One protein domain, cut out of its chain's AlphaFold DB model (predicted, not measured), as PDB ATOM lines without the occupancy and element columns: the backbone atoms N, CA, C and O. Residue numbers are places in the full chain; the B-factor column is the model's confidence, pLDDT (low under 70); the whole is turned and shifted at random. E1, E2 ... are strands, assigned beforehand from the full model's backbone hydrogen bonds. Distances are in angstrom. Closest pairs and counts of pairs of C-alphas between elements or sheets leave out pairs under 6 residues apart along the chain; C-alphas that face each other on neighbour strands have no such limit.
ATOM      1  N   GLY A 182     104.110 107.568 121.778       84.44
ATOM      2  CA  GLY A 182     103.846 108.595 120.774       84.44
ATOM      3  C   GLY A 182     104.468 108.215 119.434       84.44
ATOM      4  O   GLY A 182     105.392 107.400 119.391       84.44
ATOM      5  N   GLU A 183     103.974 108.788 118.344       84.81
ATOM      6  CA  GLU A 183     104.489 108.532 116.991       84.81
ATOM      7  C   GLU A 183     105.240 109.742 116.447       84.81
ATOM      8  O   GLU A 183     104.763 110.867 116.551       84.81
ATOM      9  N   LEU A 184     106.392 109.525 115.817       82.62
ATOM     10  CA  LEU A 184     107.046 110.577 115.038       82.62
ATOM     11  C   LEU A 184     106.440 110.631 113.637       82.62
ATOM     12  O   LEU A 184     106.381 109.612 112.958       82.62
ATOM     13  N   VAL A 185     106.055 111.811 113.166       83.12
ATOM     14  CA  VAL A 185     105.486 112.006 111.827       83.12
ATOM     15  C   VAL A 185     106.245 113.115 111.112       83.12
ATOM     16  O   VAL A 185     106.558 114.139 111.711       83.12
ATOM     17  N   PHE A 186     106.553 112.928 109.829       83.62
ATOM     18  CA  PHE A 186     107.255 113.913 109.007       83.62
ATOM     19  C   PHE A 186     106.396 114.307 107.812       83.62
ATOM     20  O   PHE A 186     106.163 113.496 106.912       83.62
ATOM     21  N   ASP A 187     105.973 115.565 107.778       84.12
ATOM     22  CA  ASP A 187     105.184 116.111 106.682       84.12
ATOM     23  C   ASP A 187     106.089 116.878 105.725       84.12
ATOM     24  O   ASP A 187     106.759 117.836 106.101       84.12
ATOM     25  N   VAL A 188     106.133 116.440 104.469       86.69
ATOM     26  CA  VAL A 188     106.990 117.013 103.429       86.69
ATOM     27  C   VAL A 188     106.134 117.762 102.424       86.69
ATOM     28  O   VAL A 188     105.330 117.162 101.702       86.69
ATOM     29  N   MET A 189     106.353 119.070 102.319       86.44
ATOM     30  CA  MET A 189     105.521 119.964 101.514       86.44
ATOM     31  C   MET A 189     106.331 121.073 100.848       86.44
ATOM     32  O   MET A 189     107.387 121.468 101.339       86.44
ATOM     33  N   LYS A 190     105.818 121.602  99.736       87.00
ATOM     34  CA  LYS A 190     106.351 122.811  99.101       87.00
ATOM     35  C   LYS A 190     105.747 124.041  99.774       87.00
ATOM     36  O   LYS A 190     104.545 124.079 100.013       87.00
ATOM     37  N   CYS A 191     106.565 125.052 100.033       85.31
ATOM     38  CA  CYS A 191     106.158 126.305 100.655       85.31
ATOM     39  C   CYS A 191     106.537 127.506  99.788       85.31
ATOM     40  O   CYS A 191     107.578 127.521  99.128       85.31
ATOM     41  N   ASP A 192     105.699 128.540  99.832       83.25
ATOM     42  CA  ASP A 192     105.989 129.831  99.215       83.25
ATOM     43  C   ASP A 192     107.174 130.523  99.910       83.25
ATOM     44  O   ASP A 192     107.255 130.574 101.139       83.25
ATOM     45  N   GLU A 193     108.087 131.102  99.126       77.06
ATOM     46  CA  GLU A 193     109.328 131.689  99.648       77.06
ATOM     47  C   GLU A 193     109.105 132.880 100.587       77.06
ATOM     48  O   GLU A 193     109.947 133.142 101.444       77.06
ATOM     49  N   LYS A 194     108.010 133.629 100.411       78.56
ATOM     50  CA  LYS A 194     107.758 134.874 101.152       78.56
ATOM     51  C   LYS A 194     106.909 134.651 102.391       78.56
ATOM     52  O   LYS A 194     107.145 135.281 103.414       78.56
ATOM     53  N   SER A 195     105.878 133.823 102.264       76.44
ATOM     54  CA  SER A 195     104.887 133.597 103.314       76.44
ATOM     55  C   SER A 195     105.141 132.332 104.126       76.44
ATOM     56  O   SER A 195     104.508 132.167 105.162       76.44
ATOM     57  N   HIS A 196     106.035 131.448 103.664       76.06
ATOM     58  CA  HIS A 196     106.295 130.120 104.232       76.06
ATOM     59  C   HIS A 196     105.065 129.206 104.311       76.06
ATOM     60  O   HIS A 196     105.143 128.117 104.873       76.06
ATOM     61  N   ASN A 197     103.953 129.610 103.697       82.56
ATOM     62  CA  ASN A 197     102.735 128.822 103.661       82.56
ATOM     63  C   ASN A 197     102.875 127.663 102.669       82.56
ATOM     64  O   ASN A 197     103.488 127.853 101.611       82.56
ATOM     65  N   PRO A 198     102.263 126.503 102.956       84.00
ATOM     66  CA  PRO A 198     102.195 125.400 102.009       84.00
ATOM     67  C   PRO A 198     101.523 125.826 100.699       84.00
ATOM     68  O   PRO A 198     100.507 126.531 100.706       84.00
ATOM     69  N   ILE A 199     102.073 125.371  99.573       86.88
ATOM     70  CA  ILE A 199     101.522 125.548  98.225       86.88
ATOM     71  C   ILE A 199     101.583 124.235  97.437       86.88
ATOM     72  O   ILE A 199     102.395 123.357  97.727       86.88
ATOM     73  N   ASP A 200     100.736 124.113  96.417       89.12
ATOM     74  CA  ASP A 200     100.738 122.957  95.521       89.12
ATOM     75  C   ASP A 200     102.085 122.810  94.791       89.12
ATOM     76  O   ASP A 200     102.716 123.797  94.390       89.12
ATOM     77  N   ILE A 201     102.506 121.562  94.574       89.19
ATOM     78  CA  ILE A 201     103.611 121.273  93.653       89.19
ATOM     79  C   ILE A 201     103.172 121.464  92.197       89.19
ATOM     80  O   ILE A 201     101.989 121.367  91.855       89.19
ATOM     81  N   ASP A 202     104.144 121.699  91.321       89.44
ATOM     82  CA  ASP A 202     103.892 121.870  89.893       89.44
ATOM     83  C   ASP A 202     103.375 120.561  89.269       89.44
ATOM     84  O   ASP A 202     103.745 119.464  89.686       89.44
ATOM     85  N   THR A 203     102.544 120.664  88.225       85.38
ATOM     86  CA  THR A 203     101.839 119.514  87.620       85.38
ATOM     87  C   THR A 203     102.747 118.457  86.993       85.38
ATOM     88  O   THR A 203     102.273 117.371  86.669       85.38
ATOM     89  N   GLU A 204     104.026 118.772  86.799       85.38
ATOM     90  CA  GLU A 204     105.050 117.860  86.282       85.38
ATOM     91  C   GLU A 204     105.574 116.887  87.347       85.38
ATOM     92  O   GLU A 204     106.160 115.862  87.006       85.38
ATOM     93  N   CYS A 205     105.368 117.197  88.630       85.94
ATOM     94  CA  CYS A 205     105.751 116.344  89.746       85.94
ATOM     95  C   CYS A 205     104.516 115.640  90.314       85.94
ATOM     96  O   CYS A 205     103.455 116.236  90.502       85.94
ATOM     97  N   SER A 206     104.666 114.352  90.611       84.12
ATOM     98  CA  SER A 206     103.595 113.537  91.191       84.12
ATOM     99  C   SER A 206     103.421 113.780  92.699       84.12
ATOM    100  O   SER A 206     102.299 113.765  93.204       84.12
ATOM    101  N   SER A 207     104.527 114.015  93.411       89.50
ATOM    102  CA  SER A 207     104.580 114.306  94.847       89.50
ATOM    103  C   SER A 207     105.927 114.928  95.243       89.50
ATOM    104  O   SER A 207     106.867 114.944  94.446       89.50
ATOM    105  N   THR A 208     106.060 115.367  96.494       89.62
ATOM    106  CA  THR A 208     107.337 115.802  97.082       89.62
ATOM    107  C   THR A 208     108.375 114.679  97.195       89.62
ATOM    108  O   THR A 208     109.570 114.966  97.298       89.62
ATOM    109  N   LEU A 209     107.952 113.413  97.094       90.62
ATOM    110  CA  LEU A 209     108.802 112.216  97.054       90.62
ATOM    111  C   LEU A 209     108.924 111.610  95.647       90.62
ATOM    112  O   LEU A 209     109.333 110.460  95.499       90.62
ATOM    113  N   ASP A 210     108.570 112.355  94.597       89.88
ATOM    114  CA  ASP A 210     108.708 111.884  93.219       89.88
ATOM    115  C   ASP A 210     110.140 111.379  92.939       89.88
ATOM    116  O   ASP A 210     111.123 112.050  93.266       89.88
ATOM    117  N   ARG A 211     110.246 110.173  92.352       89.62
ATOM    118  CA  ARG A 211     111.480 109.396  92.101       89.62
ATOM    119  C   ARG A 211     112.221 108.821  93.312       89.62
ATOM    120  O   ARG A 211     113.226 108.131  93.114       89.62
ATOM    121  N   VAL A 212     111.762 109.055  94.541       91.25
ATOM    122  CA  VAL A 212     112.310 108.401  95.738       91.25
ATOM    123  C   VAL A 212     111.803 106.963  95.789       91.25
ATOM    124  O   VAL A 212     110.602 106.735  95.864       91.25
ATOM    125  N   PHE A 213     112.711 105.987  95.775       89.94
ATOM    126  CA  PHE A 213     112.354 104.562  95.847       89.94
ATOM    127  C   PHE A 213     112.641 103.937  97.215       89.94
ATOM    128  O   PHE A 213     112.198 102.823  97.488       89.94
ATOM    129  N   ARG A 214     113.397 104.616  98.083       90.50
ATOM    130  CA  ARG A 214     113.677 104.132  99.436       90.50
ATOM    131  C   ARG A 214     113.963 105.277 100.392       90.50
ATOM    132  O   ARG A 214     114.663 106.223 100.035       90.50
ATOM    133  N   ILE A 215     113.461 105.141 101.613       89.12
ATOM    134  CA  ILE A 215     113.735 106.032 102.734       89.12
ATOM    135  C   ILE A 215     114.315 105.191 103.873       89.12
ATOM    136  O   ILE A 215     113.669 104.244 104.313       89.12
ATOM    137  N   ASP A 216     115.516 105.519 104.343       87.94
ATOM    138  CA  ASP A 216     116.051 104.992 105.603       87.94
ATOM    139  C   ASP A 216     115.977 106.078 106.670       87.94
ATOM    140  O   ASP A 216     116.513 107.173 106.490       87.94
ATOM    141  N   ILE A 217     115.321 105.772 107.779       87.44
ATOM    142  CA  ILE A 217     115.146 106.680 108.901       87.44
ATOM    143  C   ILE A 217     115.951 106.141 110.072       87.44
ATOM    144  O   ILE A 217     115.749 105.010 110.516       87.44
ATOM    145  N   GLU A 218     116.866 106.966 110.556       88.44
ATOM    146  CA  GLU A 218     117.664 106.711 111.745       88.44
ATOM    147  C   GLU A 218     117.200 107.660 112.844       88.44
ATOM    148  O   GLU A 218     117.207 108.883 112.675       88.44
ATOM    149  N   ILE A 219     116.776 107.080 113.962       87.12
ATOM    150  CA  ILE A 219     116.325 107.796 115.145       87.12
ATOM    151  C   ILE A 219     117.323 107.524 116.263       87.12
ATOM    152  O   ILE A 219     117.463 106.397 116.738       87.12
ATOM    153  N   ASN A 220     118.004 108.580 116.686       86.19
ATOM    154  CA  ASN A 220     119.073 108.546 117.666       86.19
ATOM    155  C   ASN A 220     118.587 109.076 119.013       86.19
ATOM    156  O   ASN A 220     117.883 110.087 119.074       86.19
ATOM    157  N   GLY A 221     119.014 108.424 120.096       84.25
ATOM    158  CA  GLY A 221     118.690 108.849 121.459       84.25
ATOM    159  C   GLY A 221     117.354 108.327 121.991       84.25
ATOM    160  O   GLY A 221     116.831 108.909 122.942       84.25
ATOM    161  N   VAL A 222     116.819 107.249 121.405       86.38
ATOM    162  CA  VAL A 222     115.598 106.580 121.875       86.38
ATOM    163  C   VAL A 222     115.827 106.001 123.263       86.38
ATOM    164  O   VAL A 222     116.849 105.364 123.507       86.38
ATOM    165  N   ILE A 223     114.859 106.206 124.153       87.00
ATOM    166  CA  ILE A 223     114.858 105.656 125.505       87.00
ATOM    167  C   ILE A 223     114.012 104.373 125.486       87.00
ATOM    168  O   ILE A 223     112.791 104.460 125.346       87.00
ATOM    169  N   PRO A 224     114.619 103.178 125.603       88.56
ATOM    170  CA  PRO A 224     113.878 101.923 125.542       88.56
ATOM    171  C   PRO A 224     113.192 101.559 126.862       88.56
ATOM    172  O   PRO A 224     112.423 100.603 126.892       88.56
ATOM    173  N   LYS A 225     113.501 102.273 127.952       88.81
ATOM    174  CA  LYS A 225     112.993 102.027 129.305       88.81
ATOM    175  C   LYS A 225     112.635 103.333 129.983       88.81
ATOM    176  O   LYS A 225     113.493 104.204 130.093       88.81
ATOM    177  N   VAL A 226     111.395 103.453 130.438       85.50
ATOM    178  CA  VAL A 226     110.890 104.668 131.078       85.50
ATOM    179  C   VAL A 226     110.307 104.316 132.439       85.50
ATOM    180  O   VAL A 226     109.544 103.360 132.569       85.50
ATOM    181  N   SER A 227     110.668 105.083 133.465       82.75
ATOM    182  CA  SER A 227     110.066 104.967 134.797       82.75
ATOM    183  C   SER A 227     108.570 105.296 134.760       82.75
ATOM    184  O   SER A 227     108.107 106.146 133.995       82.75
ATOM    185  N   LEU A 228     107.800 104.611 135.606       80.88
ATOM    186  CA  LEU A 228     106.355 104.813 135.690       80.88
ATOM    187  C   LEU A 228     105.979 106.162 136.327       80.88
ATOM    188  O   LEU A 228     104.919 106.692 136.000       80.88
ATOM    189  N   THR A 229     106.826 106.731 137.195       72.38
ATOM    190  CA  THR A 229     106.464 107.918 137.999       72.38
ATOM    191  C   THR A 229     107.422 109.087 137.948       72.38
ATOM    192  O   THR A 229     106.964 110.213 138.105       72.38
ATOM    193  N   ASN A 230     108.716 108.851 137.732       64.19
ATOM    194  CA  ASN A 230     109.743 109.889 137.796       64.19
ATOM    195  C   ASN A 230     110.513 109.991 136.481       64.19
ATOM    196  O   ASN A 230     110.507 109.079 135.652       64.19
ATOM    197  N   GLU A 231     111.214 111.101 136.277       64.00
ATOM    198  CA  GLU A 231     112.173 111.171 135.183       64.00
ATOM    199  C   GLU A 231     113.208 110.052 135.323       64.00
ATOM    200  O   GLU A 231     113.791 109.821 136.390       64.00
ATOM    201  N   THR A 232     113.436 109.333 134.226       63.69
ATOM    202  CA  THR A 232     114.441 108.271 134.203       63.69
ATOM    203  C   THR A 232     115.812 108.932 134.258       63.69
ATOM    204  O   THR A 232     116.216 109.607 133.316       63.69
ATOM    205  N   ARG A 233     116.529 108.780 135.377       64.88
ATOM    206  CA  ARG A 233     117.858 109.382 135.551       64.88
ATOM    207  C   ARG A 233     118.884 108.628 134.708       64.88
ATOM    208  O   ARG A 233     119.071 107.435 134.918       64.88
ATOM    209  N   ASN A 234     119.589 109.335 133.821       70.56
ATOM    210  CA  ASN A 234     120.607 108.778 132.916       70.56
ATOM    211  C   ASN A 234     120.109 107.538 132.144       70.56
ATOM    212  O   ASN A 234     120.673 106.451 132.305       70.56
ATOM    213  N   PRO A 235     119.041 107.676 131.341       77.69
ATOM    214  CA  PRO A 235     118.449 106.538 130.659       77.69
ATOM    215  C   PRO A 235     119.441 105.919 129.667       77.69
ATOM    216  O   PRO A 235     120.241 106.622 129.042       77.69
ATOM    217  N   GLU A 236     119.356 104.599 129.483       83.75
ATOM    218  CA  GLU A 236     119.961 103.949 128.317       83.75
ATOM    219  C   GLU A 236     119.421 104.622 127.049       83.75
ATOM    220  O   GLU A 236     118.233 104.934 126.952       83.75
ATOM    221  N   ARG A 237     120.303 104.854 126.077       85.81
ATOM    222  CA  ARG A 237     119.936 105.450 124.796       85.81
ATOM    223  C   ARG A 237     120.362 104.537 123.671       85.81
ATOM    224  O   ARG A 237     121.513 104.107 123.617       85.81
ATOM    225  N   ILE A 238     119.429 104.280 122.770       86.81
ATOM    226  CA  ILE A 238     119.645 103.437 121.604       86.81
ATOM    227  C   ILE A 238     119.383 104.212 120.323       86.81
ATOM    228  O   ILE A 238     118.699 105.242 120.309       86.81
ATOM    229  N   ASN A 239     119.924 103.669 119.241       87.50
ATOM    230  CA  ASN A 239     119.617 104.109 117.896       87.50
ATOM    231  C   ASN A 239     118.744 103.043 117.252       87.50
ATOM    232  O   ASN A 239     119.057 101.852 117.333       87.50
ATOM    233  N   ILE A 240     117.660 103.468 116.616       86.31
ATOM    234  CA  ILE A 240     116.812 102.583 115.826       86.31
ATOM    235  C   ILE A 240     116.855 103.031 114.373       86.31
ATOM    236  O   ILE A 240     116.799 104.222 114.066       86.31
ATOM    237  N   CYS A 241     116.947 102.054 113.481       85.44
ATOM    238  CA  CYS A 241     116.935 102.281 112.047       85.44
ATOM    239  C   CYS A 241     115.775 101.507 111.445       85.44
ATOM    240  O   CYS A 241     115.597 100.324 111.735       85.44
ATOM    241  N   PHE A 242     115.023 102.150 110.565       83.69
ATOM    242  CA  PHE A 242     114.024 101.471 109.760       83.69
ATOM    243  C   PHE A 242     114.088 101.957 108.322       83.69
ATOM    244  O   PHE A 242     114.444 103.099 108.029       83.69
ATOM    245  N   SER A 243     113.762 101.049 107.415       84.06
ATOM    246  CA  SER A 243     113.832 101.278 105.981       84.06
ATOM    247  C   SER A 243     112.465 101.043 105.376       84.06
ATOM    248  O   SER A 243     111.823 100.025 105.636       84.06
ATOM    249  N   LYS A 244     112.038 101.970 104.526       85.12
ATOM    250  CA  LYS A 244     110.810 101.860 103.755       85.12
ATOM    251  C   LYS A 244     111.132 101.933 102.273       85.12
ATOM    252  O   LYS A 244     111.635 102.943 101.788       85.12
ATOM    253  N   GLU A 245     110.828 100.858 101.556       86.25
ATOM    254  CA  GLU A 245     110.828 100.858 100.096       86.25
ATOM    255  C   GLU A 245     109.509 101.432  99.575       86.25
ATOM    256  O   GLU A 245     108.430 101.152 100.111       86.25
ATOM    257  N   ILE A 246     109.615 102.257  98.538       85.75
ATOM    258  CA  ILE A 246     108.495 102.881  97.846       85.75
ATOM    259  C   ILE A 246     108.403 102.225  96.478       85.75
ATOM    260  O   ILE A 246     109.341 102.279  95.679       85.75
ATOM    261  N   VAL A 247     107.261 101.596  96.211       84.81
ATOM    262  CA  VAL A 247     106.978 101.029  94.895       84.81
ATOM    263  C   VAL A 247     106.882 102.177  93.901       84.81
ATOM    264  O   VAL A 247     106.118 103.116  94.109       84.81
ATOM    265  N   LEU A 248     107.664 102.112  92.827       83.06
ATOM    266  CA  LEU A 248     107.590 103.073  91.734       83.06
ATOM    267  C   LEU A 248     106.905 102.450  90.521       83.06
ATOM    268  O   LEU A 248     107.101 101.274  90.208       83.06
ATOM    269  N   LYS A 249     106.149 103.268  89.794       84.19
ATOM    270  CA  LYS A 249     105.641 102.936  88.462       84.19
ATOM    271  C   LYS A 249     106.763 103.005  87.425       84.19
ATOM    272  O   LYS A 249     107.865 103.483  87.690       84.19
ATOM    273  N   SER A 250     106.476 102.541  86.209       80.25
ATOM    274  CA  SER A 250     107.432 102.537  85.089       80.25
ATOM    275  C   SER A 250     107.948 103.926  84.700       80.25
ATOM    276  O   SER A 250     108.989 104.036  84.061       80.25
ATOM    277  N   ASP A 251     107.213 104.975  85.055       80.81
ATOM    278  CA  ASP A 251     107.580 106.380  84.864       80.81
ATOM    279  C   ASP A 251     108.351 106.971  86.061       80.81
ATOM    280  O   ASP A 251     108.607 108.172  86.090       80.81
ATOM    281  N   TYR A 252     108.761 106.130  87.018       82.12
ATOM    282  CA  TYR A 252     109.467 106.501  88.249       82.12
ATOM    283  C   TYR A 252     108.650 107.391  89.192       82.12
ATOM    284  O   TYR A 252     109.210 108.009  90.101       82.12
ATOM    285  N   THR A 253     107.328 107.419  89.018       82.31
ATOM    286  CA  THR A 253     106.424 108.050  89.978       82.31
ATOM    287  C   THR A 253     106.128 107.089  91.133       82.31
ATOM    288  O   THR A 253     105.970 105.884  90.904       82.31
ATOM    289  N   PRO A 254     106.072 107.573  92.383       79.31
ATOM    290  CA  PRO A 254     105.683 106.758  93.519       79.31
ATOM    291  C   PRO A 254     104.252 106.247  93.369       79.31
ATOM    292  O   PRO A 254     103.317 106.996  93.074       79.31
ATOM    293  N   ASP A 255     104.090 104.947  93.588       79.75
ATOM    294  CA  ASP A 255     102.799 104.303  93.722       79.75
ATOM    295  C   ASP A 255     102.423 104.223  95.199       79.75
ATOM    296  O   ASP A 255     102.922 103.394  95.964       79.75
ATOM    297  N   PHE A 256     101.535 105.122  95.610       71.88
ATOM    298  CA  PHE A 256     101.004 105.135  96.968       71.88
ATOM    299  C   PHE A 256      99.795 104.200  97.145       71.88
ATOM    300  O   PHE A 256      99.188 104.196  98.215       71.88
ATOM    301  N   ALA A 257      99.410 103.425  96.121       54.69
ATOM    302  CA  ALA A 257      98.239 102.556  96.183       54.69
ATOM    303  C   ALA A 257      98.344 101.539  97.337       54.69
ATOM    304  O   ALA A 257      99.172 100.634  97.310       54.69
ATOM    305  N   ASN A 258      97.461 101.675  98.333       50.66
ATOM    306  CA  ASN A 258      97.289 100.748  99.459       50.66
ATOM    307  C   ASN A 258      98.594 100.359 100.182       50.66
ATOM    308  O   ASN A 258      98.762  99.204 100.577       50.66
ATOM    309  N   ASN A 259      99.516 101.307 100.388       47.22
ATOM    310  CA  ASN A 259     100.691 101.055 101.216       47.22
ATOM    311  C   ASN A 259     100.247 100.809 102.666       47.22
ATOM    312  O   ASN A 259     100.011 101.742 103.424       47.22
ATOM    313  N   THR A 260     100.217  99.543 103.091       48.78
ATOM    314  CA  THR A 260      99.986  99.092 104.480       48.78
ATOM    315  C   THR A 260     101.079  99.541 105.466       48.78
ATOM    316  O   THR A 260     101.163  99.035 106.579       48.78
ATOM    317  N   GLY A 261     101.940 100.474 105.054       50.00
ATOM    318  CA  GLY A 261     102.968 101.104 105.862       50.00
ATOM    319  C   GLY A 261     103.130 102.556 105.425       50.00
ATOM    320  O   GLY A 261     103.852 102.822 104.469       50.00
ATOM    321  N   VAL A 262     102.379 103.428 106.093       62.22
ATOM    322  CA  VAL A 262     102.688 104.800 106.532       62.22
ATOM    323  C   VAL A 262     103.557 105.714 105.647       62.22
ATOM    324  O   VAL A 262     104.402 106.468 106.124       62.22
ATOM    325  N   ILE A 263     103.315 105.694 104.332       69.06
ATOM    326  CA  ILE A 263     103.601 106.838 103.454       69.06
ATOM    327  C   ILE A 263     102.352 107.110 102.627       69.06
ATOM    328  O   ILE A 263     101.936 106.249 101.845       69.06
ATOM    329  N   GLU A 264     101.779 108.301 102.775       69.81
ATOM    330  CA  GLU A 264     100.539 108.677 102.098       69.81
ATOM    331  C   GLU A 264     100.561 110.115 101.555       69.81
ATOM    332  O   GLU A 264     101.216 110.995 102.127       69.81
ATOM    333  N   PRO A 265      99.867 110.374 100.430       62.59
ATOM    334  CA  PRO A 265      99.669 111.725  99.936       62.59
ATOM    335  C   PRO A 265      98.651 112.461 100.810       62.59
ATOM    336  O   PRO A 265      97.571 111.951 101.103       62.59
ATOM    337  N   LEU A 266      98.950 113.711 101.155       65.06
ATOM    338  CA  LEU A 266      98.108 114.533 102.031       65.06
ATOM    339  C   LEU A 266      96.946 115.220 101.294       65.06
ATOM    340  O   LEU A 266      96.401 116.217 101.756       65.06
ATOM    341  N   THR A 267      96.516 114.686 100.148       54.84
ATOM    342  CA  THR A 267      95.558 115.339  99.240       54.84
ATOM    343  C   THR A 267      94.164 115.575  99.829       54.84
ATOM    344  O   THR A 267      93.404 116.321  99.223       54.84
ATOM    345  N   ASN A 268      93.825 114.991 100.985       51.50
ATOM    346  CA  ASN A 268      92.557 115.214 101.699       51.50
ATOM    347  C   ASN A 268      92.694 115.195 103.235       51.50
ATOM    348  O   ASN A 268      91.680 115.202 103.933       51.50
ATOM    349  N   ALA A 269      93.916 115.122 103.766       49.06
ATOM    350  CA  ALA A 269      94.140 115.094 105.205       49.06
ATOM    351  C   ALA A 269      94.343 116.532 105.698       49.06
ATOM    352  O   ALA A 269      95.125 117.262 105.082       49.06
ATOM    353  N   PRO A 270      93.660 116.978 106.767       48.97
ATOM    354  CA  PRO A 270      94.059 118.210 107.425       48.97
ATOM    355  C   PRO A 270      95.513 118.031 107.882       48.97
ATOM    356  O   PRO A 270      95.818 117.110 108.639       48.97
ATOM    357  N   LEU A 271      96.413 118.878 107.372       56.28
ATOM    358  CA  LEU A 271      97.688 119.103 108.044       56.28
ATOM    359  C   LEU A 271      97.337 119.571 109.447       56.28
ATOM    360  O   LEU A 271      96.398 120.365 109.601       56.28
ATOM    361  N   ASP A 272      98.020 119.031 110.453       52.38
ATOM    362  CA  ASP A 272      97.698 119.413 111.811       52.38
ATOM    363  C   ASP A 272      98.078 120.879 111.964       52.38
ATOM    364  O   ASP A 272      99.245 121.253 112.041       52.38
ATOM    365  N   THR A 273      97.019 121.689 111.971       49.00
ATOM    366  CA  THR A 273      96.910 123.007 112.562       49.00
ATOM    367  C   THR A 273      97.632 124.136 111.770       49.00
ATOM    368  O   THR A 273      98.744 124.036 111.261       49.00
ATOM    369  N   ASN A 274      96.861 125.194 111.468       51.91
ATOM    370  CA  ASN A 274      97.109 126.341 110.558       51.91
ATOM    371  C   ASN A 274      97.586 126.109 109.102       51.91
ATOM    372  O   ASN A 274      97.556 127.063 108.318       51.91
ATOM    373  N   GLU A 275      97.964 124.903 108.691       59.06
ATOM    374  CA  GLU A 275      98.455 124.619 107.340       59.06
ATOM    375  C   GLU A 275      97.364 124.017 106.429       59.06
ATOM    376  O   GLU A 275      96.558 123.179 106.829       59.06
ATOM    377  N   LYS A 276      97.273 124.486 105.177       63.22
ATOM    378  CA  LYS A 276      96.280 123.983 104.211       63.22
ATOM    379  C   LYS A 276      96.790 122.698 103.569       63.22
ATOM    380  O   LYS A 276      97.927 122.674 103.116       63.22
ATOM    381  N   ALA A 277      95.931 121.686 103.445       66.44
ATOM    382  CA  ALA A 277      96.215 120.512 102.621       66.44
ATOM    383  C   ALA A 277      96.568 120.953 101.190       66.44
ATOM    384  O   ALA A 277      95.779 121.652 100.546       66.44
ATOM    385  N   VAL A 278      97.753 120.569 100.712       76.94
ATOM    386  CA  VAL A 278      98.257 120.933  99.381       76.94
ATOM    387  C   VAL A 278      98.532 119.705  98.538       76.94
ATOM    388  O   VAL A 278      98.965 118.652  99.016       76.94
ATOM    389  N   LYS A 279      98.269 119.837  97.242       83.75
ATOM    390  CA  LYS A 279      98.438 118.757  96.284       83.75
ATOM    391  C   LYS A 279      99.909 118.363  96.199       83.75
ATOM    392  O   LYS A 279     100.781 119.191  95.947       83.75
ATOM    393  N   GLY A 280     100.151 117.062  96.339       81.56
ATOM    394  CA  GLY A 280     101.471 116.462  96.180       81.56
ATOM    395  C   GLY A 280     102.358 116.500  97.425       81.56
ATOM    396  O   GLY A 280     103.448 115.940  97.367       81.56
ATOM    397  N   ALA A 281     101.909 117.080  98.545       86.25
ATOM    398  CA  ALA A 281     102.567 116.866  99.834       86.25
ATOM    399  C   ALA A 281     102.440 115.403 100.286       86.25
ATOM    400  O   ALA A 281     101.476 114.708  99.945       86.25
ATOM    401  N   THR A 282     103.415 114.945 101.065       86.38
ATOM    402  CA  THR A 282     103.500 113.559 101.539       86.38
ATOM    403  C   THR A 282     103.752 113.517 103.030       86.38
ATOM    404  O   THR A 282     104.587 114.271 103.526       86.38
ATOM    405  N   ARG A 283     103.119 112.565 103.707       85.44
ATOM    406  CA  ARG A 283     103.406 112.219 105.094       85.44
ATOM    407  C   ARG A 283     104.239 110.952 105.154       85.44
ATOM    408  O   ARG A 283     103.939 109.982 104.462       85.44
ATOM    409  N   ILE A 284     105.279 110.972 105.975       85.25
ATOM    410  CA  ILE A 284     106.106 109.817 106.308       85.25
ATOM    411  C   ILE A 284     105.906 109.569 107.796       85.25
ATOM    412  O   ILE A 284     106.343 110.390 108.602       85.25
ATOM    413  N   CYS A 285     105.270 108.465 108.182       81.75
ATOM    414  CA  CYS A 285     105.178 108.148 109.604       81.75
ATOM    415  C   CYS A 285     106.329 107.248 110.040       81.75
ATOM    416  O   CYS A 285     106.727 106.299 109.356       81.75
ATOM    417  N   GLY A 286     106.908 107.636 111.165       80.12
ATOM    418  CA  GLY A 286     108.038 107.001 111.796       80.12
ATOM    419  C   GLY A 286     107.623 105.959 112.831       80.12
ATOM    420  O   GLY A 286     106.515 105.430 112.788       80.12
ATOM    421  N   PRO A 287     108.535 105.601 113.744       84.44
ATOM    422  CA  PRO A 287     108.279 104.572 114.730       84.44
ATOM    423  C   PRO A 287     107.475 105.143 115.901       84.44
ATOM    424  O   PRO A 287     107.552 106.340 116.204       84.44
ATOM    425  N   TYR A 288     106.772 104.259 116.606       88.19
ATOM    426  CA  TYR A 288     106.234 104.577 117.922       88.19
ATOM    427  C   TYR A 288     107.339 104.458 118.966       88.19
ATOM    428  O   TYR A 288     108.149 103.531 118.933       88.19
ATOM    429  N   LEU A 289     107.374 105.407 119.891       88.12
ATOM    430  CA  LEU A 289     108.401 105.538 120.917       88.12
ATOM    431  C   LEU A 289     107.738 105.829 122.258       88.12
ATOM    432  O   LEU A 289     106.673 106.446 122.305       88.12
ATOM    433  N   PHE A 290     108.364 105.430 123.363       86.81
ATOM    434  CA  PHE A 290     107.910 105.908 124.663       86.81
ATOM    435  C   PHE A 290     108.099 107.423 124.776       86.81
ATOM    436  O   PHE A 290     109.087 107.988 124.299       86.81
ATOM    437  N   SER A 291     107.136 108.074 125.426       73.88
ATOM    438  CA  SER A 291     107.232 109.489 125.784       73.88
ATOM    439  C   SER A 291     108.376 109.720 126.765       73.88
ATOM    440  O   SER A 291     108.606 108.907 127.660       73.88
ATOM    441  N   LYS A 292     109.091 110.841 126.607       61.75
ATOM    442  CA  LYS A 292     110.301 111.156 127.389       61.75
ATOM    443  C   LYS A 292     110.010 111.446 128.871       61.75
ATOM    444  O   LYS A 292     110.933 111.416 129.678       61.75
ATOM    445  N   MET A 293     108.760 111.696 129.251       54.94
ATOM    446  CA  MET A 293     108.380 112.050 130.620       54.94
ATOM    447  C   MET A 293     107.194 111.208 131.072       54.94
ATOM    448  O   MET A 293     106.273 110.963 130.290       54.94
ATOM    449  N   THR A 294     107.347 110.729 132.307       57.44
ATOM    450  CA  THR A 294     106.474 109.934 133.182       57.44
ATOM    451  C   THR A 294     105.068 109.607 132.667       57.44
ATOM    452  O   THR A 294     104.335 110.413 132.075       57.44
ATOM    453  N   LEU A 295     104.620 108.387 132.966       54.06
ATOM    454  CA  LEU A 295     103.290 107.944 132.566       54.06
ATOM    455  C   LEU A 295     102.158 108.785 133.181       54.06
ATOM    456  O   LEU A 295     101.077 108.760 132.609       54.06
ATOM    457  N   ASP A 296     102.385 109.629 134.195       55.47
ATOM    458  CA  ASP A 296     101.327 110.480 134.769       55.47
ATOM    459  C   ASP A 296     101.679 111.965 135.032       55.47
ATOM    460  O   ASP A 296     100.759 112.736 135.290       55.47
ATOM    461  N   HIS A 297     102.927 112.426 134.856       49.94
ATOM    462  CA  HIS A 297     103.314 113.846 135.018       49.94
ATOM    463  C   HIS A 297     104.060 114.410 133.788       49.94
ATOM    464  O   HIS A 297     105.266 114.652 133.848       49.94
ATOM    465  N   PRO A 298     103.369 114.612 132.651       45.66
ATOM    466  CA  PRO A 298     103.973 115.195 131.452       45.66
ATOM    467  C   PRO A 298     104.184 116.724 131.530       45.66
ATOM    468  O   PRO A 298     104.868 117.260 130.665       45.66
ATOM    469  N   ASP A 299     103.613 117.410 132.531       44.19
ATOM    470  CA  ASP A 299     103.446 118.879 132.533       44.19
ATOM    471  C   ASP A 299     104.504 119.661 133.330       44.19
ATOM    472  O   ASP A 299     104.466 120.894 133.355       44.19
ATOM    473  N   GLU A 300     105.453 118.997 133.995       44.62
ATOM    474  CA  GLU A 300     106.601 119.720 134.543       44.62
ATOM    475  C   GLU A 300     107.580 119.982 133.401       44.62
ATOM    476  O   GLU A 300     108.132 119.049 132.821       44.62
ATOM    477  N   GLU A 301     107.752 121.262 133.046       41.28
ATOM    478  CA  GLU A 301     108.760 121.730 132.095       41.28
ATOM    479  C   GLU A 301     110.133 121.199 132.523       41.28
ATOM    480  O   GLU A 301     110.842 121.821 133.321       41.28
ATOM    481  N   ALA A 302     110.513 120.031 132.000       43.06
ATOM    482  CA  ALA A 302     111.835 119.482 132.203       43.06
ATOM    483  C   ALA A 302     112.825 120.484 131.619       43.06
ATOM    484  O   ALA A 302     112.967 120.659 130.403       43.06
ATOM    485  N   THR A 303     113.479 121.196 132.520       39.72
ATOM    486  CA  THR A 303     114.447 122.232 132.217       39.72
ATOM    487  C   THR A 303     115.778 121.561 131.902       39.72
ATOM    488  O   THR A 303     116.743 121.722 132.630       39.72
ATOM    489  N   ASP A 304     115.826 120.800 130.805       44.47
ATOM    490  CA  ASP A 304     117.078 120.485 130.113       44.47
ATOM    491  C   ASP A 304     116.846 120.222 128.605       44.47
ATOM    492  O   ASP A 304     116.419 119.135 128.191       44.47
ATOM    493  N   PRO A 305     117.127 121.216 127.738       43.62
ATOM    494  CA  PRO A 305     116.858 121.154 126.301       43.62
ATOM    495  C   PRO A 305     117.867 120.319 125.484       43.62
ATOM    496  O   PRO A 305     117.809 120.356 124.255       43.62
ATOM    497  N   GLU A 306     118.791 119.571 126.099       49.94
ATOM    498  CA  GLU A 306     119.936 118.990 125.369       49.94
ATOM    499  C   GLU A 306     119.778 117.523 124.906       49.94
ATOM    500  O   GLU A 306     120.432 117.126 123.940       49.94
ATOM    501  N   GLU A 307     118.880 116.713 125.488       59.94
ATOM    502  CA  GLU A 307     118.863 115.252 125.242       59.94
ATOM    503  C   GLU A 307     117.537 114.673 124.702       59.94
ATOM    504  O   GLU A 307     116.970 113.721 125.255       59.94
ATOM    505  N   GLY A 308     116.941 115.285 123.684       67.25
ATOM    506  CA  GLY A 308     115.821 114.678 122.941       67.25
ATOM    507  C   GLY A 308     116.285 113.807 121.768       67.25
ATOM    508  O   GLY A 308     117.477 113.564 121.571       67.25
ATOM    509  N   ILE A 309     115.324 113.346 120.975       79.38
ATOM    510  CA  ILE A 309     115.565 112.460 119.838       79.38
ATOM    511  C   ILE A 309     116.123 113.244 118.646       79.38
ATOM    512  O   ILE A 309     115.695 114.360 118.358       79.38
ATOM    513  N   LYS A 310     117.074 112.650 117.927       84.50
ATOM    514  CA  LYS A 310     117.630 113.191 116.681       84.50
ATOM    515  C   LYS A 310     117.254 112.294 115.513       84.50
ATOM    516  O   LYS A 310     117.454 111.088 115.597       84.50
ATOM    517  N   THR A 311     116.787 112.883 114.418       83.75
ATOM    518  CA  THR A 311     116.355 112.129 113.235       83.75
ATOM    519  C   THR A 311     117.224 112.434 112.024       83.75
ATOM    520  O   THR A 311     117.452 113.598 111.683       83.75
ATOM    521  N   ILE A 312     117.658 111.379 111.336       85.56
ATOM    522  CA  ILE A 312     118.322 111.447 110.036       85.56
ATOM    523  C   ILE A 312     117.467 110.687 109.022       85.56
ATOM    524  O   ILE A 312     117.190 109.499 109.188       85.56
ATOM    525  N   LEU A 313     117.068 111.370 107.951       86.94
ATOM    526  CA  LEU A 313     116.321 110.804 106.835       86.94
ATOM    527  C   LEU A 313     117.246 110.639 105.629       86.94
ATOM    528  O   LEU A 313     117.860 111.589 105.149       86.94
ATOM    529  N   ASN A 314     117.339 109.424 105.112       88.12
ATOM    530  CA  ASN A 314     118.146 109.082 103.954       88.12
ATOM    531  C   ASN A 314     117.226 108.710 102.794       88.12
ATOM    532  O   ASN A 314     116.580 107.668 102.824       88.12
ATOM    533  N   PHE A 315     117.211 109.516 101.742       89.25
ATOM    534  CA  PHE A 315     116.394 109.288 100.557       89.25
ATOM    535  C   PHE A 315     117.260 108.714  99.439       89.25
ATOM    536  O   PHE A 315     118.192 109.366  98.967       89.25
ATOM    537  N   SER A 316     116.950 107.501  98.990       90.62
ATOM    538  CA  SER A 316     117.514 106.940  97.762       90.62
ATOM    539  C   SER A 316     116.542 107.177  96.613       90.62
ATOM    540  O   SER A 316     115.351 106.870  96.722       90.62
ATOM    541  N   TYR A 317     117.039 107.750  95.521       91.31
ATOM    542  CA  TYR A 317     116.198 108.251  94.439       91.31
ATOM    543  C   TYR A 317     116.827 108.060  93.060       91.31
ATOM    544  O   TYR A 317     118.045 107.913  92.925       91.31
ATOM    545  N   TYR A 318     115.985 108.078  92.028       88.69
ATOM    546  CA  TYR A 318     116.435 108.145  90.641       88.69
ATOM    547  C   TYR A 318     116.749 109.589  90.257       88.69
ATOM    548  O   TYR A 318     115.902 110.477  90.370       88.69
ATOM    549  N   ASP A 319     117.975 109.814  89.793       84.00
ATOM    550  CA  ASP A 319     118.481 111.117  89.387       84.00
ATOM    551  C   ASP A 319     117.571 111.764  88.341       84.00
ATOM    552  O   ASP A 319     116.929 111.104  87.521       84.00
ATOM    553  N   THR A 320     117.511 113.089  88.358       76.00
ATOM    554  CA  THR A 320     116.598 113.851  87.500       76.00
ATOM    555  C   THR A 320     117.062 113.879  86.042       76.00
ATOM    556  O   THR A 320     116.261 114.118  85.140       76.00
ATOM    557  N   THR A 321     118.336 113.551  85.800       78.50
ATOM    558  CA  THR A 321     118.966 113.539  84.477       78.50
ATOM    559  C   THR A 321     118.910 112.137  83.854       78.50
ATOM    560  O   THR A 321     119.532 111.213  84.390       78.50
ATOM    561  N   PRO A 322     118.195 111.940  82.730       73.88
ATOM    562  CA  PRO A 322     118.194 110.662  82.028       73.88
ATOM    563  C   PRO A 322     119.563 110.391  81.395       73.88
ATOM    564  O   PRO A 322     120.193 111.270  80.804       73.88
ATOM    565  N   LEU A 323     120.015 109.148  81.498       79.25
ATOM    566  CA  LEU A 323     121.176 108.624  80.793       79.25
ATOM    567  C   LEU A 323     120.871 108.495  79.287       79.25
ATOM    568  O   LEU A 323     119.705 108.419  78.894       79.25
ATOM    569  N   PRO A 324     121.896 108.394  78.417       81.06
ATOM    570  CA  PRO A 324     121.705 108.291  76.964       81.06
ATOM    571  C   PRO A 324     120.822 107.118  76.505       81.06
ATOM    572  O   PRO A 324     120.257 107.156  75.418       81.06
ATOM    573  N   ASN A 325     120.701 106.073  77.327       79.81
ATOM    574  CA  ASN A 325     119.846 104.909  77.085       79.81
ATOM    575  C   ASN A 325     118.399 105.085  77.602       79.81
ATOM    576  O   ASN A 325     117.639 104.122  77.591       79.81
ATOM    577  N   GLY A 326     118.033 106.272  78.095       73.38
ATOM    578  CA  GLY A 326     116.717 106.574  78.662       73.38
ATOM    579  C   GLY A 326     116.496 106.086  80.099       73.38
ATOM    580  O   GLY A 326     115.411 106.287  80.636       73.38
ATOM    581  N   SER A 327     117.495 105.459  80.733       78.19
ATOM    582  CA  SER A 327     117.435 105.064  82.151       78.19
ATOM    583  C   SER A 327     117.881 106.199  83.077       78.19
ATOM    584  O   SER A 327     118.467 107.175  82.619       78.19
ATOM    585  N   TYR A 328     117.641 106.080  84.381       82.25
ATOM    586  CA  TYR A 328     118.116 107.047  85.372       82.25
ATOM    587  C   TYR A 328     119.193 106.420  86.255       82.25
ATOM    588  O   TYR A 328     119.114 105.243  86.607       82.25
ATOM    589  N   SER A 329     120.205 107.208  86.624       86.00
ATOM    590  CA  SER A 329     121.159 106.790  87.655       86.00
ATOM    591  C   SER A 329     120.516 106.878  89.041       86.00
ATOM    592  O   SER A 329     119.559 107.624  89.230       86.00
ATOM    593  N   THR A 330     121.017 106.131  90.021       88.50
ATOM    594  CA  THR A 330     120.544 106.221  91.411       88.50
ATOM    595  C   THR A 330     121.462 107.117  92.233       88.50
ATOM    596  O   THR A 330     122.686 106.999  92.140       88.50
ATOM    597  N   LYS A 331     120.886 107.964  93.084       88.44
ATOM    598  CA  LYS A 331     121.599 108.837  94.024       88.44
ATOM    599  C   LYS A 331     121.012 108.727  95.429       88.44
ATOM    600  O   LYS A 331     119.946 108.148  95.630       88.44
ATOM    601  N   LYS A 332     121.739 109.283  96.401       85.94
ATOM    602  CA  LYS A 332     121.337 109.348  97.806       85.94
ATOM    603  C   LYS A 332     121.378 110.796  98.289       85.94
ATOM    604  O   LYS A 332     122.375 111.482  98.076       85.94
ATOM    605  N   LEU A 333     120.307 111.230  98.941       85.88
ATOM    606  CA  LEU A 333     120.201 112.487  99.673       85.88
ATOM    607  C   LEU A 333     120.103 112.159 101.164       85.88
ATOM    608  O   LEU A 333     119.355 111.265 101.551       85.88
ATOM    609  N   ILE A 334     120.856 112.871 101.995       82.44
ATOM    610  CA  ILE A 334     120.811 112.728 103.451       82.44
ATOM    611  C   ILE A 334     120.307 114.048 104.020       82.44
ATOM    612  O   ILE A 334     120.871 115.099 103.725       82.44
ATOM    613  N   LEU A 335     119.249 113.976 104.816       79.44
ATOM    614  CA  LEU A 335     118.649 115.097 105.517       79.44
ATOM    615  C   LEU A 335     118.753 114.845 107.020       79.44
ATOM    616  O   LEU A 335     118.090 113.961 107.560       79.44
ATOM    617  N   SER A 336     119.580 115.636 107.694       76.94
ATOM    618  CA  SER A 336     119.681 115.633 109.154       76.94
ATOM    619  C   SER A 336     118.758 116.708 109.711       76.94
ATOM    620  O   SER A 336     118.972 117.891 109.465       76.94
ATOM    621  N   LEU A 337     117.727 116.314 110.455       71.62
ATOM    622  CA  LEU A 337     116.703 117.225 110.969       71.62
ATOM    623  C   LEU A 337     117.107 117.859 112.319       71.62
ATOM    624  O   LEU A 337     116.282 117.917 113.215       71.62
ATOM    625  N   THR A 338     118.372 118.241 112.550       59.44
ATOM    626  CA  THR A 338     118.904 118.333 113.934       59.44
ATOM    627  C   THR A 338     119.621 119.632 114.308       59.44
ATOM    628  O   THR A 338     120.803 119.591 114.656       59.44
ATOM    629  N   ASP A 339     118.897 120.748 114.375       55.66
ATOM    630  CA  ASP A 339     119.360 121.906 115.162       55.66
ATOM    631  C   ASP A 339     118.821 121.879 116.604       55.66
ATOM    632  O   ASP A 339     119.422 122.471 117.502       55.66
ATOM    633  N   LYS A 340     117.719 121.154 116.858       62.53
ATOM    634  CA  LYS A 340     117.128 120.955 118.192       62.53
ATOM    635  C   LYS A 340     116.633 119.517 118.384       62.53
ATOM    636  O   LYS A 340     116.258 118.881 117.400       62.53
ATOM    637  N   PRO A 341     116.637 118.982 119.616       70.31
ATOM    638  CA  PRO A 341     116.119 117.643 119.875       70.31
ATOM    639  C   PRO A 341     114.582 117.568 119.797       70.31
ATOM    640  O   PRO A 341     113.899 118.475 120.266       70.31
ATOM    641  N   LEU A 342     114.048 116.473 119.245       75.50
ATOM    642  CA  LEU A 342     112.612 116.173 119.187       75.50
ATOM    643  C   LEU A 342     112.103 115.602 120.519       75.50
ATOM    644  O   LEU A 342     112.781 114.784 121.154       75.50
ATOM    645  N   THR A 343     110.877 115.975 120.887       75.38
ATOM    646  CA  THR A 343     110.158 115.441 122.053       75.38
ATOM    647  C   THR A 343     109.009 114.555 121.586       75.38
ATOM    648  O   THR A 343     108.195 114.971 120.766       75.38
ATOM    649  N   VAL A 344     108.945 113.332 122.110       76.88
ATOM    650  CA  VAL A 344     107.827 112.405 121.883       76.88
ATOM    651  C   VAL A 344     106.816 112.582 123.002       76.88
ATOM    652  O   VAL A 344     107.198 112.516 124.172       76.88
ATOM    653  N   VAL A 345     105.550 112.757 122.631       77.44
ATOM    654  CA  VAL A 345     104.423 112.883 123.559       77.44
ATOM    655  C   VAL A 345     103.542 111.641 123.448       77.44
ATOM    656  O   VAL A 345     103.168 111.226 122.354       77.44
ATOM    657  N   LYS A 346     103.220 111.013 124.583       76.50
ATOM    658  CA  LYS A 346     102.364 109.814 124.623       76.50
ATOM    659  C   LYS A 346     100.962 110.131 124.111       76.50
ATOM    660  O   LYS A 346     100.446 111.210 124.384       76.50
ATOM    661  N   ASP A 347     100.335 109.171 123.441       74.94
ATOM    662  CA  ASP A 347      98.977 109.297 122.886       74.94
ATOM    663  C   ASP A 347      98.816 110.413 121.838       74.94
ATOM    664  O   ASP A 347      97.701 110.744 121.452       74.94
ATOM    665  N   HIS A 348      99.933 110.964 121.354       77.94
ATOM    666  CA  HIS A 348      99.980 112.031 120.360       77.94
ATOM    667  C   HIS A 348     100.974 111.686 119.245       77.94
ATOM    668  O   HIS A 348     101.797 110.768 119.356       77.94
ATOM    669  N   TYR A 349     100.888 112.449 118.159       76.31
ATOM    670  CA  TYR A 349     101.861 112.437 117.078       76.31
ATOM    671  C   TYR A 349     102.776 113.651 117.241       76.31
ATOM    672  O   TYR A 349     102.305 114.781 117.305       76.31
ATOM    673  N   THR A 350     104.086 113.442 117.252       77.00
ATOM    674  CA  THR A 350     105.058 114.525 117.115       77.00
ATOM    675  C   THR A 350     105.261 114.791 115.629       77.00
ATOM    676  O   THR A 350     106.006 114.073 114.954       77.00
ATOM    677  N   VAL A 351     104.595 115.821 115.111       77.19
ATOM    678  CA  VAL A 351     104.689 116.207 113.700       77.19
ATOM    679  C   VAL A 351     105.895 117.120 113.473       77.19
ATOM    680  O   VAL A 351     106.080 118.129 114.145       77.19
ATOM    681  N   THR A 352     106.726 116.769 112.496       78.50
ATOM    682  CA  THR A 352     107.855 117.570 112.019       78.50
ATOM    683  C   THR A 352     107.595 118.003 110.581       78.50
ATOM    684  O   THR A 352     107.529 117.171 109.676       78.50
ATOM    685  N   ASN A 353     107.501 119.311 110.355       79.69
ATOM    686  CA  ASN A 353     107.259 119.868 109.027       79.69
ATOM    687  C   ASN A 353     108.575 120.110 108.273       79.69
ATOM    688  O   ASN A 353     109.417 120.914 108.678       79.69
ATOM    689  N   ILE A 354     108.737 119.433 107.139       82.44
ATOM    690  CA  ILE A 354     109.845 119.580 106.196       82.44
ATOM    691  C   ILE A 354     109.371 120.475 105.049       82.44
ATOM    692  O   ILE A 354     108.741 120.028 104.084       82.44
ATOM    693  N   ARG A 355     109.684 121.767 105.165       81.94
ATOM    694  CA  ARG A 355     109.283 122.802 104.205       81.94
ATOM    695  C   ARG A 355     110.302 122.927 103.070       81.94
ATOM    696  O   ARG A 355     111.452 123.316 103.275       81.94
ATOM    697  N   LEU A 356     109.868 122.618 101.853       83.81
ATOM    698  CA  LEU A 356     110.668 122.671 100.632       83.81
ATOM    699  C   LEU A 356     110.395 123.963  99.859       83.81
ATOM    700  O   LEU A 356     109.252 124.385  99.731       83.81
ATOM    701  N   ARG A 357     111.426 124.558  99.249       83.88
ATOM    702  CA  ARG A 357     111.225 125.598  98.214       83.88
ATOM    703  C   ARG A 357     110.943 125.004  96.833       83.88
ATOM    704  O   ARG A 357     110.333 125.645  95.984       83.88
ATOM    705  N   ASN A 358     111.392 123.771  96.619       86.44
ATOM    706  CA  ASN A 358     111.266 123.052  95.358       86.44
ATOM    707  C   ASN A 358     110.102 122.058  95.403       86.44
ATOM    708  O   ASN A 358     109.581 121.742  96.470       86.44
ATOM    709  N   ASN A 359     109.707 121.542  94.235       87.56
ATOM    710  CA  ASN A 359     108.623 120.562  94.131       87.56
ATOM    711  C   ASN A 359     108.945 119.237  94.823       87.56
ATOM    712  O   ASN A 359     108.036 118.607  95.349       87.56
ATOM    713  N   ARG A 360     110.214 118.808  94.809       88.19
ATOM    714  CA  ARG A 360     110.643 117.513  95.347       88.19
ATOM    715  C   ARG A 360     111.766 117.676  96.349       88.19
ATOM    716  O   ARG A 360     112.625 118.544  96.203       88.19
ATOM    717  N   ILE A 361     111.814 116.764  97.313       85.94
ATOM    718  CA  ILE A 361     112.877 116.714  98.319       85.94
ATOM    719  C   ILE A 361     114.259 116.494  97.687       85.94
ATOM    720  O   ILE A 361     115.266 116.984  98.183       85.94
ATOM    721  N   ILE A 362     114.311 115.811  96.545       84.94
ATOM    722  CA  ILE A 362     115.553 115.509  95.823       84.94
ATOM    723  C   ILE A 362     116.121 116.705  95.050       84.94
ATOM    724  O   ILE A 362     117.269 116.657  94.616       84.94
ATOM    725  N   ASP A 363     115.330 117.769  94.880       82.81
ATOM    726  CA  ASP A 363     115.753 119.001  94.208       82.81
ATOM    727  C   ASP A 363     116.401 119.994  95.189       82.81
ATOM    728  O   ASP A 363     116.739 121.117  94.815       82.81
ATOM    729  N   LEU A 364     116.538 119.632  96.466       72.69
ATOM    730  CA  LEU A 364     117.182 120.476  97.464       72.69
ATOM    731  C   LEU A 364     118.677 120.643  97.153       72.69
ATOM    732  O   LEU A 364     119.416 119.669  96.999       72.69
ATOM    733  N   SER A 365     119.148 121.892  97.123       57.88
ATOM    734  CA  SER A 365     120.582 122.183  97.141       57.88
ATOM    735  C   SER A 365     121.143 121.703  98.477       57.88
ATOM    736  O   SER A 365     120.723 122.187  99.524       57.88
ATOM    737  N   VAL A 366     122.097 120.771  98.447       51.59
ATOM    738  CA  VAL A 366     122.666 120.051  99.612       51.59
ATOM    739  C   VAL A 366     123.410 120.959 100.622       51.59
ATOM    740  O   VAL A 366     124.089 120.478 101.521       51.59
ATOM    741  N   SER A 367     123.299 122.282 100.482       35.75
ATOM    742  CA  SER A 367     123.888 123.305 101.343       35.75
ATOM    743  C   SER A 367     122.861 124.413 101.617       35.75
ATOM    744  O   SER A 367     122.773 125.387 100.864       35.75
ATOM    745  N   GLY A 368     122.063 124.265 102.670       36.75
ATOM    746  CA  GLY A 368     121.155 125.308 103.143       36.75
ATOM    747  C   GLY A 368     120.496 124.927 104.464       36.75
ATOM    748  O   GLY A 368     120.165 123.761 104.663       36.75
ATOM    749  N   ASP A 369     120.314 125.910 105.346       37.97
ATOM    750  CA  ASP A 369     119.573 125.753 106.599       37.97
ATOM    751  C   ASP A 369     118.087 125.565 106.269       37.97
ATOM    752  O   ASP A 369     117.421 126.465 105.742       37.97
ATOM    753  N   PHE A 370     117.563 124.369 106.529       46.69
ATOM    754  CA  PHE A 370     116.143 124.079 106.384       46.69
ATOM    755  C   PHE A 370     115.424 124.580 107.632       46.69
ATOM    756  O   PHE A 370     115.685 124.118 108.739       46.69
ATOM    757  N   GLY A 371     114.522 125.548 107.456       41.50
ATOM    758  CA  GLY A 371     113.666 126.031 108.533       41.50
ATOM    759  C   GLY A 371     112.685 124.939 108.936       41.50
ATOM    760  O   GLY A 371     111.645 124.784 108.300       41.50
ATOM    761  N   ILE A 372     113.038 124.178 109.965       43.44
ATOM    762  CA  ILE A 372     112.131 123.243 110.619       43.44
ATOM    763  C   ILE A 372     111.282 124.070 111.586       43.44
ATOM    764  O   ILE A 372     111.812 124.743 112.474       43.44
TER     765      ILE A 372
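What this domain is: This is residues 182 to 372 of the 377 residues of the protein "DUF5031 domain-containing protein" of Bacteroides fragilis (UniProt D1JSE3). Little of this domain is regular structure, but its core is a sandwich: two twisted four-stranded sheets, face to face, strands crossed at 41 degrees. The hairpin E7 and E8 reaches one end, E3 the other. The printed part has 191 residues, no named helix and nine strands, E1 to E9, holding 74: all strand, compact (radius of gyration of the C-alphas 18.0 A), spanning 61 by 35 by 33 A.

Where its parts are: E4 is residues 238 to 245, E2 212 to 222, E7 310 to 322, 34.7 A long, E8 328 to 336; E5 263 to 265, E6 282 to 290, E1 182 to 191, E9 349 to 356; E3 225 to 227. C-alpha 182 is at (103.846, 108.595, 120.774), C-alpha 356 at (110.668, 122.671, 100.632).

How they stand to each other: Sheet E4 E2 E7 E8 is antiparallel; N 216 and O 314 of E2 and E7 are within hydrogen-bond range, 2.8 A. Sheet E5 E6 E1 E9 is mixed: E1 and E9 are parallel, N 187 and O 352 at 2.9 A. E3 pairs with no named strand.

The domain as a whole: The printed part has no cut. Long links include E1 to E2. pLDDT is under 70 for 53 residues, among them 257 to 277.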